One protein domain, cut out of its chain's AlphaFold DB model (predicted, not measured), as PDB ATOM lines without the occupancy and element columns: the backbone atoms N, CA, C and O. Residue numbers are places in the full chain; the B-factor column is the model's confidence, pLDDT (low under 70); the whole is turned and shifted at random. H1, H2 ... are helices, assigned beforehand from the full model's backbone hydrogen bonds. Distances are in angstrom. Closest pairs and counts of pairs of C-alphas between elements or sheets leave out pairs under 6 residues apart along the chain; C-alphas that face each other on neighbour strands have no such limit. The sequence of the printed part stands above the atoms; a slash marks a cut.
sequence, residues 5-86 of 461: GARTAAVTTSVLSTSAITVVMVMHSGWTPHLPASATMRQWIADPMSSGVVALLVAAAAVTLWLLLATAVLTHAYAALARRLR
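AT A GLANCE: This is residues 5 to 86 of the 461 residues of the protein "LysM domain-containing protein" of Micromonospora chalcea (UniProt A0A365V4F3). One long straight helix, H3, makes the long axis; H1 crosses it steeply near mid-length, and short H2 stands crosswise at the N-terminal end of H3. The arrangement is open, with few contacts. The 82 printed residues hold three named helices, H1, H2, H3 in chain order, and no named strand: all helix. The whole is only just extended, close to loose, with a radius of gyration of the C-alphas of 17.9 A and spans of 57 by 26 by 22 A.

HOW THE PARTS SIT: H3, residues 51 to 86, only just touches H1, residues 5 to 28, with 3 pairs of C-alphas within 8 A. H3 touches H1 with residues 67 to 71 alone, and H1 touches H3 with residues 14 to 18 alone; the closest C-alphas, of Thr 71 and Thr 18, are 7.5 A apart. They run opposite ways at a steep tilt of 55 degrees. H2, residues 38 to 46, is close to H3 but not clearly touching, about perpendicular at 82 degrees; the closest C-alphas, of Trp 44 and Val 53, are 6.6 A apart. H1 and H2 are apart. In H1, H2 and H3 every O i to N i+4 pair is within hydrogen-bond range.

IN THESE COORDINATES: H3 measures 51.5 A, H1 34.2 A and H2 12.9 A from first to last C-alpha. C-alpha 5 begins H1 at (-55.352, 42.543, -37.139); C-alpha 86 ends H3 at (-47.136, 37.274, -57.846).

THE WHOLE: The C-alphas farthest apart, of Ala 46 and Arg 86, are 58.2 A apart. The printed part has no cut; the link H1 to H2 is short, H2 to H3 tight. Mean pLDDT of the printed part is 74.3, with 25 residues under 70, among them 5 to 14 and 27 to 35.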
ATOM      1  N   GLY A   5     -55.376  43.870 -37.761       45.69
ATOM      2  CA  GLY A   5     -55.352  42.543 -37.139       45.69
ATOM      3  C   GLY A   5     -54.605  41.467 -37.939       45.69
ATOM      4  O   GLY A   5     -53.970  40.599 -37.352       45.69
ATOM      5  N   ALA A   6     -54.612  41.524 -39.274       47.28
ATOM      6  CA  ALA A   6     -53.888  40.558 -40.105       47.28
ATOM      7  C   ALA A   6     -52.367  40.786 -40.070       47.28
ATOM      8  O   ALA A   6     -51.590  39.835 -40.132       47.28
ATOM      9  N   ARG A   7     -51.929  42.047 -39.939       51.06
ATOM     10  CA  ARG A   7     -50.503  42.385 -39.804       51.06
ATOM     11  C   ARG A   7     -49.969  41.998 -38.425       51.06
ATOM     12  O   ARG A   7     -48.878  41.443 -38.347       51.06
ATOM     13  N   THR A   8     -50.738  42.215 -37.358       54.19
ATOM     14  CA  THR A   8     -50.340  41.788 -36.008       54.19
ATOM     15  C   THR A   8     -50.351  40.270 -35.864       54.19
ATOM     16  O   THR A   8     -49.391  39.724 -35.331       54.19
ATOM     17  N   ALA A   9     -51.350  39.577 -36.421       50.66
ATOM     18  CA  ALA A   9     -51.413  38.116 -36.411       50.66
ATOM     19  C   ALA A   9     -50.250  37.459 -37.176       50.66
ATOM     20  O   ALA A   9     -49.715  36.449 -36.725       50.66
ATOM     21  N   ALA A  10     -49.823  38.040 -38.305       57.06
ATOM     22  CA  ALA A  10     -48.674  37.548 -39.068       57.06
ATOM     23  C   ALA A  10     -47.341  37.776 -38.333       57.06
ATOM     24  O   ALA A  10     -46.454  36.924 -38.365       57.06
ATOM     25  N   VAL A  11     -47.202  38.910 -37.637       63.62
ATOM     26  CA  VAL A  11     -46.014  39.189 -36.817       63.62
ATOM     27  C   VAL A  11     -45.958  38.242 -35.621       63.62
ATOM     28  O   VAL A  11     -44.905  37.666 -35.367       63.62
ATOM     29  N   THR A  12     -47.074  37.994 -34.932       68.25
ATOM     30  CA  THR A  12     -47.090  37.067 -33.792       68.25
ATOM     31  C   THR A  12     -46.825  35.627 -34.217       68.25
ATOM     32  O   THR A  12     -46.017  34.964 -33.576       68.25
ATOM     33  N   THR A  13     -47.386  35.146 -35.332       68.25
ATOM     34  CA  THR A  13     -47.056  33.797 -35.836       68.25
ATOM     35  C   THR A  13     -45.613  33.682 -36.313       68.25
ATOM     36  O   THR A  13     -44.983  32.656 -36.066       68.25
ATOM     37  N   SER A  14     -45.042  34.722 -36.931       63.28
ATOM     38  CA  SER A  14     -43.624  34.713 -37.308       63.28
ATOM     39  C   SER A  14     -42.715  34.703 -36.078       63.28
ATOM     40  O   SER A  14     -41.699  34.010 -36.080       63.28
ATOM     41  N   VAL A  15     -43.079  35.428 -35.018       73.06
ATOM     42  CA  VAL A  15     -42.338  35.437 -33.748       73.06
ATOM     43  C   VAL A  15     -42.453  34.083 -33.045       73.06
ATOM     44  O   VAL A  15     -41.429  33.541 -32.639       73.06
ATOM     45  N   LEU A  16     -43.652  33.489 -32.977       72.44
ATOM     46  CA  LEU A  16     -43.858  32.154 -32.401       72.44
ATOM     47  C   LEU A  16     -43.163  31.046 -33.205       72.44
ATOM     48  O   LEU A  16     -42.631  30.104 -32.628       72.44
ATOM     49  N   SER A  17     -43.145  31.138 -34.534       68.88
ATOM     50  CA  SER A  17     -42.475  30.141 -35.373       68.88
ATOM     51  C   SER A  17     -40.953  30.254 -35.253       68.88
ATOM     52  O   SER A  17     -40.267  29.242 -35.126       68.88
ATOM     53  N   THR A  18     -40.421  31.479 -35.186       74.56
ATOM     54  CA  THR A  18     -38.983  31.703 -34.969       74.56
ATOM     55  C   THR A  18     -38.560  31.249 -33.571       74.56
ATOM     56  O   THR A  18     -37.523  30.599 -33.430       74.56
ATOM     57  N   SER A  19     -39.367  31.518 -32.536       67.69
ATOM     58  CA  SER A  19     -39.077  31.042 -31.180       67.69
ATOM     59  C   SER A  19     -39.137  29.514 -31.092       67.69
ATOM     60  O   SER A  19     -38.222  28.915 -30.534       67.69
ATOM     61  N   ALA A  20     -40.121  28.867 -31.727       69.88
ATOM     62  CA  ALA A  20     -40.223  27.409 -31.780       69.88
ATOM     63  C   ALA A  20     -39.028  26.759 -32.499       69.88
ATOM     64  O   ALA A  20     -38.460  25.794 -31.993       69.88
ATOM     65  N   ILE A  21     -38.589  27.316 -33.634       71.19
ATOM     66  CA  ILE A  21     -37.405  26.829 -34.366       71.19
ATOM     67  C   ILE A  21     -36.140  26.977 -33.515       71.19
ATOM     68  O   ILE A  21     -35.309  26.073 -33.483       71.19
ATOM     69  N   THR A  22     -36.018  28.079 -32.774       69.56
ATOM     70  CA  THR A  22     -34.873  28.316 -31.883       69.56
ATOM     71  C   THR A  22     -34.847  27.306 -30.736       69.56
ATOM     72  O   THR A  22     -33.801  26.732 -30.453       69.56
ATOM     73  N   VAL A  23     -35.999  27.018 -30.124       69.38
ATOM     74  CA  VAL A  23     -36.122  26.009 -29.055       69.38
ATOM     75  C   VAL A  23     -35.774  24.609 -29.567       69.38
ATOM     76  O   VAL A  23     -35.018  23.886 -28.920       69.38
ATOM     77  N   VAL A  24     -36.260  24.235 -30.754       70.56
ATOM     78  CA  VAL A  24     -35.966  22.930 -31.370       70.56
ATOM     79  C   VAL A  24     -34.484  22.802 -31.734       70.56
ATOM     80  O   VAL A  24     -33.890  21.744 -31.526       70.56
ATOM     81  N   MET A  25     -33.865  23.878 -32.224       71.44
ATOM     82  CA  MET A  25     -32.446  23.907 -32.580       71.44
ATOM     83  C   MET A  25     -31.543  23.840 -31.341       71.44
ATOM     84  O   MET A  25     -30.553  23.112 -31.351       71.44
ATOM     85  N   VAL A  26     -31.918  24.513 -30.249       70.19
ATOM     86  CA  VAL A  26     -31.243  24.393 -28.947       70.19
ATOM     87  C   VAL A  26     -31.343  22.964 -28.406       70.19
ATOM     88  O   VAL A  26     -30.336  22.414 -27.963       70.19
ATOM     89  N   MET A  27     -32.515  22.327 -28.519       67.25
ATOM     90  CA  MET A  27     -32.690  20.930 -28.110       67.25
ATOM     91  C   MET A  27     -31.878  19.940 -28.956       67.25
ATOM     92  O   MET A  27     -31.337  18.985 -28.408       67.25
ATOM     93  N   HIS A  28     -31.760  20.154 -30.270       65.06
ATOM     94  CA  HIS A  28     -30.997  19.261 -31.155       65.06
ATOM     95  C   HIS A  28     -29.483  19.499 -31.120       65.06
ATOM     96  O   HIS A  28     -28.718  18.571 -31.362       65.06
ATOM     97  N   SER A  29     -29.033  20.717 -30.809       64.81
ATOM     98  CA  SER A  29     -27.606  21.058 -30.800       64.81
ATOM     99  C   SER A  29     -26.871  20.584 -29.539       64.81
ATOM    100  O   SER A  29     -25.685  20.880 -29.388       64.81
ATOM    101  N   GLY A  30     -27.555  19.904 -28.610       57.28
ATOM    102  CA  GLY A  30     -26.975  19.508 -27.323       57.28
ATOM    103  C   GLY A  30     -26.527  20.705 -26.480       57.28
ATOM    104  O   GLY A  30     -25.713  20.549 -25.572       57.28
ATOM    105  N   TRP A  31     -27.035  21.906 -26.786       58.44
ATOM    106  CA  TRP A  31     -26.721  23.113 -26.039       58.44
ATOM    107  C   TRP A  31     -27.538  23.082 -24.755       58.44
ATOM    108  O   TRP A  31     -28.656  23.585 -24.697       58.44
ATOM    109  N   THR A  32     -27.008  22.423 -23.730       57.84
ATOM    110  CA  THR A  32     -27.533  22.561 -22.378       57.84
ATOM    111  C   THR A  32     -27.040  23.905 -21.845       57.84
ATOM    112  O   THR A  32     -25.835  24.077 -21.626       57.84
ATOM    113  N   PRO A  33     -27.919  24.907 -21.655       62.69
ATOM    114  CA  PRO A  33     -27.532  26.076 -20.891       62.69
ATOM    115  C   PRO A  33     -27.249  25.570 -19.477       62.69
ATOM    116  O   PRO A  33     -28.162  25.203 -18.738       62.69
ATOM    117  N   HIS A  34     -25.971  25.464 -19.122       64.50
ATOM    118  CA  HIS A  34     -25.575  25.183 -17.755       64.50
ATOM    119  C   HIS A  34     -26.022  26.390 -16.941       64.50
ATOM    120  O   HIS A  34     -25.420  27.462 -16.982       64.50
ATOM    121  N   LEU A  35     -27.156  26.243 -16.261       67.69
ATOM    122  CA  LEU A  35     -27.600  27.256 -15.327       67.69
ATOM    123  C   LEU A  35     -26.510  27.352 -14.249       67.69
ATOM    124  O   LEU A  35     -26.148  26.324 -13.666       67.69
ATOM    125  N   PRO A  36     -25.927  28.541 -14.026       73.31
ATOM    126  CA  PRO A  36     -24.879  28.714 -13.034       73.31
ATOM    127  C   PRO A  36     -25.416  28.279 -11.670       73.31
ATOM    128  O   PRO A  36     -26.581  28.522 -11.344       73.31
ATOM    129  N   ALA A  37     -24.575  27.619 -10.873       82.56
ATOM    130  CA  ALA A  37     -24.956  27.185  -9.537       82.56
ATOM    131  C   ALA A  37     -25.515  28.373  -8.732       82.56
ATOM    132  O   ALA A  37     -25.047  29.507  -8.855       82.56
ATOM    133  N   SER A  38     -26.507  28.125  -7.875       78.19
ATOM    134  CA  SER A  38     -27.195  29.185  -7.119       78.19
ATOM    135  C   SER A  38     -26.251  30.033  -6.251       78.19
ATOM    136  O   SER A  38     -26.537  31.200  -5.983       78.19
ATOM    137  N   ALA A  39     -25.100  29.483  -5.850       76.69
ATOM    138  CA  ALA A  39     -24.023  30.213  -5.180       76.69
ATOM    139  C   ALA A  39     -23.372  31.272  -6.089       76.69
ATOM    140  O   ALA A  39     -23.205  32.420  -5.683       76.69
ATOM    141  N   THR A  40     -23.087  30.917  -7.343       75.31
ATOM    142  CA  THR A  40     -22.549  31.823  -8.368       75.31
ATOM    143  C   THR A  40     -23.535  32.949  -8.680       75.31
ATOM    144  O   THR A  40     -23.139  34.102  -8.815       75.31
ATOM    145  N   MET A  41     -24.836  32.645  -8.688       75.38
ATOM    146  CA  MET A  41     -25.886  33.642  -8.908       75.38
ATOM    147  C   MET A  41     -25.950  34.695  -7.785       75.38
ATOM    148  O   MET A  41     -26.146  35.873  -8.065       75.38
ATOM    149  N   ARG A  42     -25.720  34.307  -6.519       79.75
ATOM    150  CA  ARG A  42     -25.622  35.267  -5.397       79.75
ATOM    151  C   ARG A  42     -24.380  36.147  -5.493       79.75
ATOM    152  O   ARG A  42     -24.451  37.330  -5.177       79.75
ATOM    153  N   GLN A  43     -23.265  35.587  -5.952       79.94
ATOM    154  CA  GLN A  43     -22.021  36.332  -6.136       79.94
ATOM    155  C   GLN A  43     -22.143  37.388  -7.245       79.94
ATOM    156  O   GLN A  43     -21.614  38.485  -7.107       79.94
ATOM    157  N   TRP A  44     -22.917  37.107  -8.294       79.25
ATOM    158  CA  TRP A  44     -23.227  38.063  -9.363       79.25
ATOM    159  C   TRP A  44     -24.134  39.217  -8.931       79.25
ATOM    160  O   TRP A  44     -24.039  40.306  -9.487       79.25
ATOM    161  N   ILE A  45     -25.005  38.997  -7.942       81.06
ATOM    162  CA  ILE A  45     -25.834  40.064  -7.358       81.06
ATOM    163  C   ILE A  45     -24.972  41.007  -6.509       81.06
ATOM    164  O   ILE A  45     -25.214  42.211  -6.495       81.06
ATOM    165  N   ALA A  46     -23.968  40.466  -5.813       85.06
ATOM    166  CA  ALA A  46     -23.041  41.253  -5.008       85.06
ATOM    167  C   ALA A  46     -22.018  42.026  -5.860       85.06
ATOM    168  O   ALA A  46     -21.628  43.125  -5.474       85.06
ATOM    169  N   ASP A  47     -21.614  41.480  -7.013       82.25
ATOM    170  CA  ASP A  47     -20.718  42.143  -7.965       82.25
ATOM    171  C   ASP A  47     -21.248  42.056  -9.417       82.25
ATOM    172  O   ASP A  47     -20.954  41.099 -10.155       82.25
ATOM    173  N   PRO A  48     -22.042  43.056  -9.854       77.81
ATOM    174  CA  PRO A  48     -22.689  43.050 -11.164       77.81
ATOM    175  C   PRO A  48     -21.707  43.239 -12.331       77.81
ATOM    176  O   PRO A  48     -22.070  42.963 -13.472       77.81
ATOM    177  N   MET A  49     -20.472  43.683 -12.064       82.38
ATOM    178  CA  MET A  49     -19.417  43.853 -13.074       82.38
ATOM    179  C   MET A  49     -18.513  42.623 -13.205       82.38
ATOM    180  O   MET A  49     -17.485  42.670 -13.884       82.38
ATOM    181  N   SER A  50     -18.892  41.497 -12.598       84.94
ATOM    182  CA  SER A  50     -18.178  40.244 -12.812       84.94
ATOM    183  C   SER A  50     -18.185  39.846 -14.297       84.94
ATOM    184  O   SER A  50     -19.185  39.972 -15.012       84.94
ATOM    185  N   SER A  51     -17.050  39.327 -14.773       81.75
ATOM    186  CA  SER A  51     -16.858  38.912 -16.172       81.75
ATOM    187  C   SER A  51     -17.907  37.899 -16.648       81.75
ATOM    188  O   SER A  51     -18.257  37.895 -17.826       81.75
ATOM    189  N   GLY A  52     -18.459  37.089 -15.737       82.44
ATOM    190  CA  GLY A  52     -19.544  36.147 -16.016       82.44
ATOM    191  C   GLY A  52     -20.872  36.823 -16.373       82.44
ATOM    192  O   GLY A  52     -21.510  36.420 -17.345       82.44
ATOM    193  N   VAL A  53     -21.268  37.878 -15.651       81.12
ATOM    194  CA  VAL A  53     -22.498  38.641 -15.944       81.12
ATOM    195  C   VAL A  53     -22.360  39.380 -17.269       81.12
ATOM    196  O   VAL A  53     -23.262  39.321 -18.105       81.12
ATOM    197  N   VAL A  54     -21.208  40.015 -17.503       84.38
ATOM    198  CA  VAL A  54     -20.919  40.698 -18.771       84.38
ATOM    199  C   VAL A  54     -20.932  39.706 -19.936       84.38
ATOM    200  O   VAL A  54     -21.576  39.971 -20.949       84.38
ATOM    201  N   ALA A  55     -20.291  38.541 -19.796       81.81
ATOM    202  CA  ALA A  55     -20.307  37.504 -20.825       81.81
ATOM    203  C   ALA A  55     -21.729  37.000 -21.118       81.81
ATOM    204  O   ALA A  55     -22.081  36.811 -22.282       81.81
ATOM    205  N   LEU A  56     -22.569  36.840 -20.090       82.25
ATOM    206  CA  LEU A  56     -23.961  36.417 -20.251       82.25
ATOM    207  C   LEU A  56     -24.816  37.494 -20.934       82.25
ATOM    208  O   LEU A  56     -25.605  37.167 -21.820       82.25
ATOM    209  N   LEU A  57     -24.621  38.773 -20.597       83.75
ATOM    210  CA  LEU A  57     -25.275  39.897 -21.276       83.75
ATOM    211  C   LEU A  57     -24.844  40.010 -22.741       83.75
ATOM    212  O   LEU A  57     -25.693  40.200 -23.608       83.75
ATOM    213  N   VAL A  58     -23.552  39.851 -23.035       85.06
ATOM    214  CA  VAL A  58     -23.030  39.855 -24.411       85.06
ATOM    215  C   VAL A  58     -23.569  38.664 -25.199       85.06
ATOM    216  O   VAL A  58     -24.001  38.841 -26.336       85.06
ATOM    217  N   ALA A  59     -23.612  37.468 -24.608       80.75
ATOM    218  CA  ALA A  59     -24.197  36.292 -25.246       80.75
ATOM    219  C   ALA A  59     -25.699  36.485 -25.513       80.75
ATOM    220  O   ALA A  59     -26.168  36.207 -26.615       80.75
ATOM    221  N   ALA A  60     -26.452  37.029 -24.552       81.38
ATOM    222  CA  ALA A  60     -27.864  37.354 -24.734       81.38
ATOM    223  C   ALA A  60     -28.068  38.426 -25.823       81.38
ATOM    224  O   ALA A  60     -28.935  38.277 -26.688       81.38
ATOM    225  N   ALA A  61     -27.240  39.473 -25.844       81.81
ATOM    226  CA  ALA A  61     -27.243  40.497 -26.887       81.81
ATOM    227  C   ALA A  61     -26.910  39.905 -28.270       81.81
ATOM    228  O   ALA A  61     -27.557  40.233 -29.261       81.81
ATOM    229  N   ALA A  62     -25.954  38.977 -28.347       82.94
ATOM    230  CA  ALA A  62     -25.608  38.284 -29.581       82.94
ATOM    231  C   ALA A  62     -26.754  37.388 -30.079       82.94
ATOM    232  O   ALA A  62     -27.073  37.416 -31.267       82.94
ATOM    233  N   VAL A  63     -27.419  36.641 -29.190       83.25
ATOM    234  CA  VAL A  63     -28.576  35.798 -29.538       83.25
ATOM    235  C   VAL A  63     -29.759  36.649 -29.996       83.25
ATOM    236  O   VAL A  63     -30.374  36.354 -31.019       83.25
ATOM    237  N   THR A  64     -30.070  37.728 -29.277       80.06
ATOM    238  CA  THR A  64     -31.143  38.660 -29.662       80.06
ATOM    239  C   THR A  64     -30.853  39.340 -30.997       80.06
ATOM    240  O   THR A  64     -31.737  39.392 -31.852       80.06
ATOM    241  N   LEU A  65     -29.615  39.782 -31.228       85.12
ATOM    242  CA  LEU A  65     -29.180  40.326 -32.514       85.12
ATOM    243  C   LEU A  65     -29.282  39.283 -33.633       85.12
ATOM    244  O   LEU A  65     -29.755  39.600 -34.723       85.12
ATOM    245  N   TRP A  66     -28.879  38.039 -33.371       87.75
ATOM    246  CA  TRP A  66     -28.979  36.947 -34.338       87.75
ATOM    247  C   TRP A  66     -30.436  36.637 -34.695       87.75
ATOM    248  O   TRP A  66     -30.761  36.512 -35.874       87.75
ATOM    249  N   LEU A  67     -31.339  36.600 -33.710       82.56
ATOM    250  CA  LEU A  67     -32.780  36.443 -33.936       82.56
ATOM    251  C   LEU A  67     -33.368  37.615 -34.731       82.56
ATOM    252  O   LEU A  67     -34.173  37.408 -35.645       82.56
ATOM    253  N   LEU A  68     -32.949  38.846 -34.434       74.75
ATOM    254  CA  LEU A  68     -33.366  40.031 -35.183       74.75
ATOM    255  C   LEU A  68     -32.883  39.968 -36.642       74.75
ATOM    256  O   LEU A  68     -33.636  40.258 -37.570       74.75
ATOM    257  N   LEU A  69     -31.646  39.524 -36.862       80.38
ATOM    258  CA  LEU A  69     -31.101  39.322 -38.199       80.38
ATOM    259  C   LEU A  69     -31.853  38.208 -38.942       80.38
ATOM    260  O   LEU A  69     -32.241  38.395 -40.094       80.38
ATOM    261  N   ALA A  70     -32.107  37.074 -38.288       80.31
ATOM    262  CA  ALA A  70     -32.831  35.947 -38.868       80.31
ATOM    263  C   ALA A  70     -34.256  36.346 -39.284       80.31
ATOM    264  O   ALA A  70     -34.681  36.050 -40.401       80.31
ATOM    265  N   THR A  71     -34.973  37.083 -38.432       77.88
ATOM    266  CA  THR A  71     -36.315  37.603 -38.747       77.88
ATOM    267  C   THR A  71     -36.289  38.634 -39.880       77.88
ATOM    268  O   THR A  71     -37.126  38.571 -40.784       77.88
ATOM    269  N   ALA A  72     -35.309  39.541 -39.915       77.50
ATOM    270  CA  ALA A  72     -35.135  40.484 -41.022       77.50
ATOM    271  C   ALA A  72     -34.855  39.768 -42.359       77.50
ATOM    272  O   ALA A  72     -35.446  40.096 -43.391       77.50
ATOM    273  N   VAL A  73     -34.001  38.742 -42.349       85.06
ATOM    274  CA  VAL A  73     -33.714  37.926 -43.537       85.06
ATOM    275  C   VAL A  73     -34.956  37.155 -43.977       85.06
ATOM    276  O   VAL A  73     -35.284  37.164 -45.164       85.06
ATOM    277  N   LEU A  74     -35.682  36.534 -43.045       81.88
ATOM    278  CA  LEU A  74     -36.878  35.750 -43.347       81.88
ATOM    279  C   LEU A  74     -38.000  36.621 -43.922       81.88
ATOM    280  O   LEU A  74     -38.614  36.249 -44.920       81.88
ATOM    281  N   THR A  75     -38.231  37.809 -43.361       79.75
ATOM    282  CA  THR A  75     -39.219  38.769 -43.884       79.75
ATOM    283  C   THR A  75     -38.835  39.278 -45.272       79.75
ATOM    284  O   THR A  75     -39.686  39.331 -46.164       79.75
ATOM    285  N   HIS A  76     -37.556  39.584 -45.512       83.00
ATOM    286  CA  HIS A  76     -37.090  40.011 -46.831       83.00
ATOM    287  C   HIS A  76     -37.169  38.878 -47.865       83.00
ATOM    288  O   HIS A  76     -37.583  39.103 -49.006       83.00
ATOM    289  N   ALA A  77     -36.826  37.651 -47.464       82.00
ATOM    290  CA  ALA A  77     -36.954  36.453 -48.284       82.00
ATOM    291  C   ALA A  77     -38.422  36.166 -48.616       82.00
ATOM    292  O   ALA A  77     -38.745  35.947 -49.782       82.00
ATOM    293  N   TYR A  78     -39.320  36.260 -47.634       78.38
ATOM    294  CA  TYR A  78     -40.758  36.111 -47.827       78.38
ATOM    295  C   TYR A  78     -41.312  37.184 -48.768       78.38
ATOM    296  O   TYR A  78     -42.005  36.859 -49.727       78.38
ATOM    297  N   ALA A  79     -40.949  38.456 -48.586       83.06
ATOM    298  CA  ALA A  79     -41.370  39.537 -49.477       83.06
ATOM    299  C   ALA A  79     -40.809  39.371 -50.901       83.06
ATOM    300  O   ALA A  79     -41.482  39.671 -51.890       83.06
ATOM    301  N   ALA A  80     -39.573  38.889 -51.045       79.31
ATOM    302  CA  ALA A  80     -38.986  38.569 -52.342       79.31
ATOM    303  C   ALA A  80     -39.681  37.367 -53.005       79.31
ATOM    304  O   ALA A  80     -39.935  37.399 -54.210       79.31
ATOM    305  N   LEU A  81     -40.021  36.336 -52.230       81.62
ATOM    306  CA  LEU A  81     -40.717  35.140 -52.691       81.62
ATOM    307  C   LEU A  81     -42.160  35.462 -53.086       81.62
ATOM    308  O   LEU A  81     -42.558  35.149 -54.201       81.62
ATOM    309  N   ALA A  82     -42.905  36.178 -52.245       79.69
ATOM    310  CA  ALA A  82     -44.252  36.657 -52.537       79.69
ATOM    311  C   ALA A  82     -44.270  37.533 -53.795       79.69
ATOM    312  O   ALA A  82     -45.119  37.346 -54.663       79.69
ATOM    313  N   ARG A  83     -43.289  38.435 -53.967       81.12
ATOM    314  CA  ARG A  83     -43.122  39.178 -55.227       81.12
ATOM    315  C   ARG A  83     -42.861  38.228 -56.397       81.12
ATOM    316  O   ARG A  83     -43.548  38.326 -57.401       81.12
ATOM    317  N   ARG A  84     -41.954  37.257 -56.275       78.31
ATOM    318  CA  ARG A  84     -41.692  36.283 -57.352       78.31
ATOM    319  C   ARG A  84     -42.908  35.430 -57.715       78.31
ATOM    320  O   ARG A  84     -43.108  35.188 -58.900       78.31
ATOM    321  N   LEU A  85     -43.712  35.001 -56.744       75.00
ATOM    322  CA  LEU A  85     -44.928  34.220 -56.988       75.00
ATOM    323  C   LEU A  85     -46.043  35.075 -57.593       75.00
ATOM    324  O   LEU A  85     -46.742  34.600 -58.476       75.00
ATOM    325  N   ARG A  86     -46.177  36.351 -57.206       69.81
ATOM    326  CA  ARG A  86     -47.136  37.274 -57.846       69.81
ATOM    327  C   ARG A  86     -46.790  37.589 -59.302       69.81
ATOM    328  O   ARG A  86     -47.660  38.002 -60.060       69.81
TER     329      ARG A  86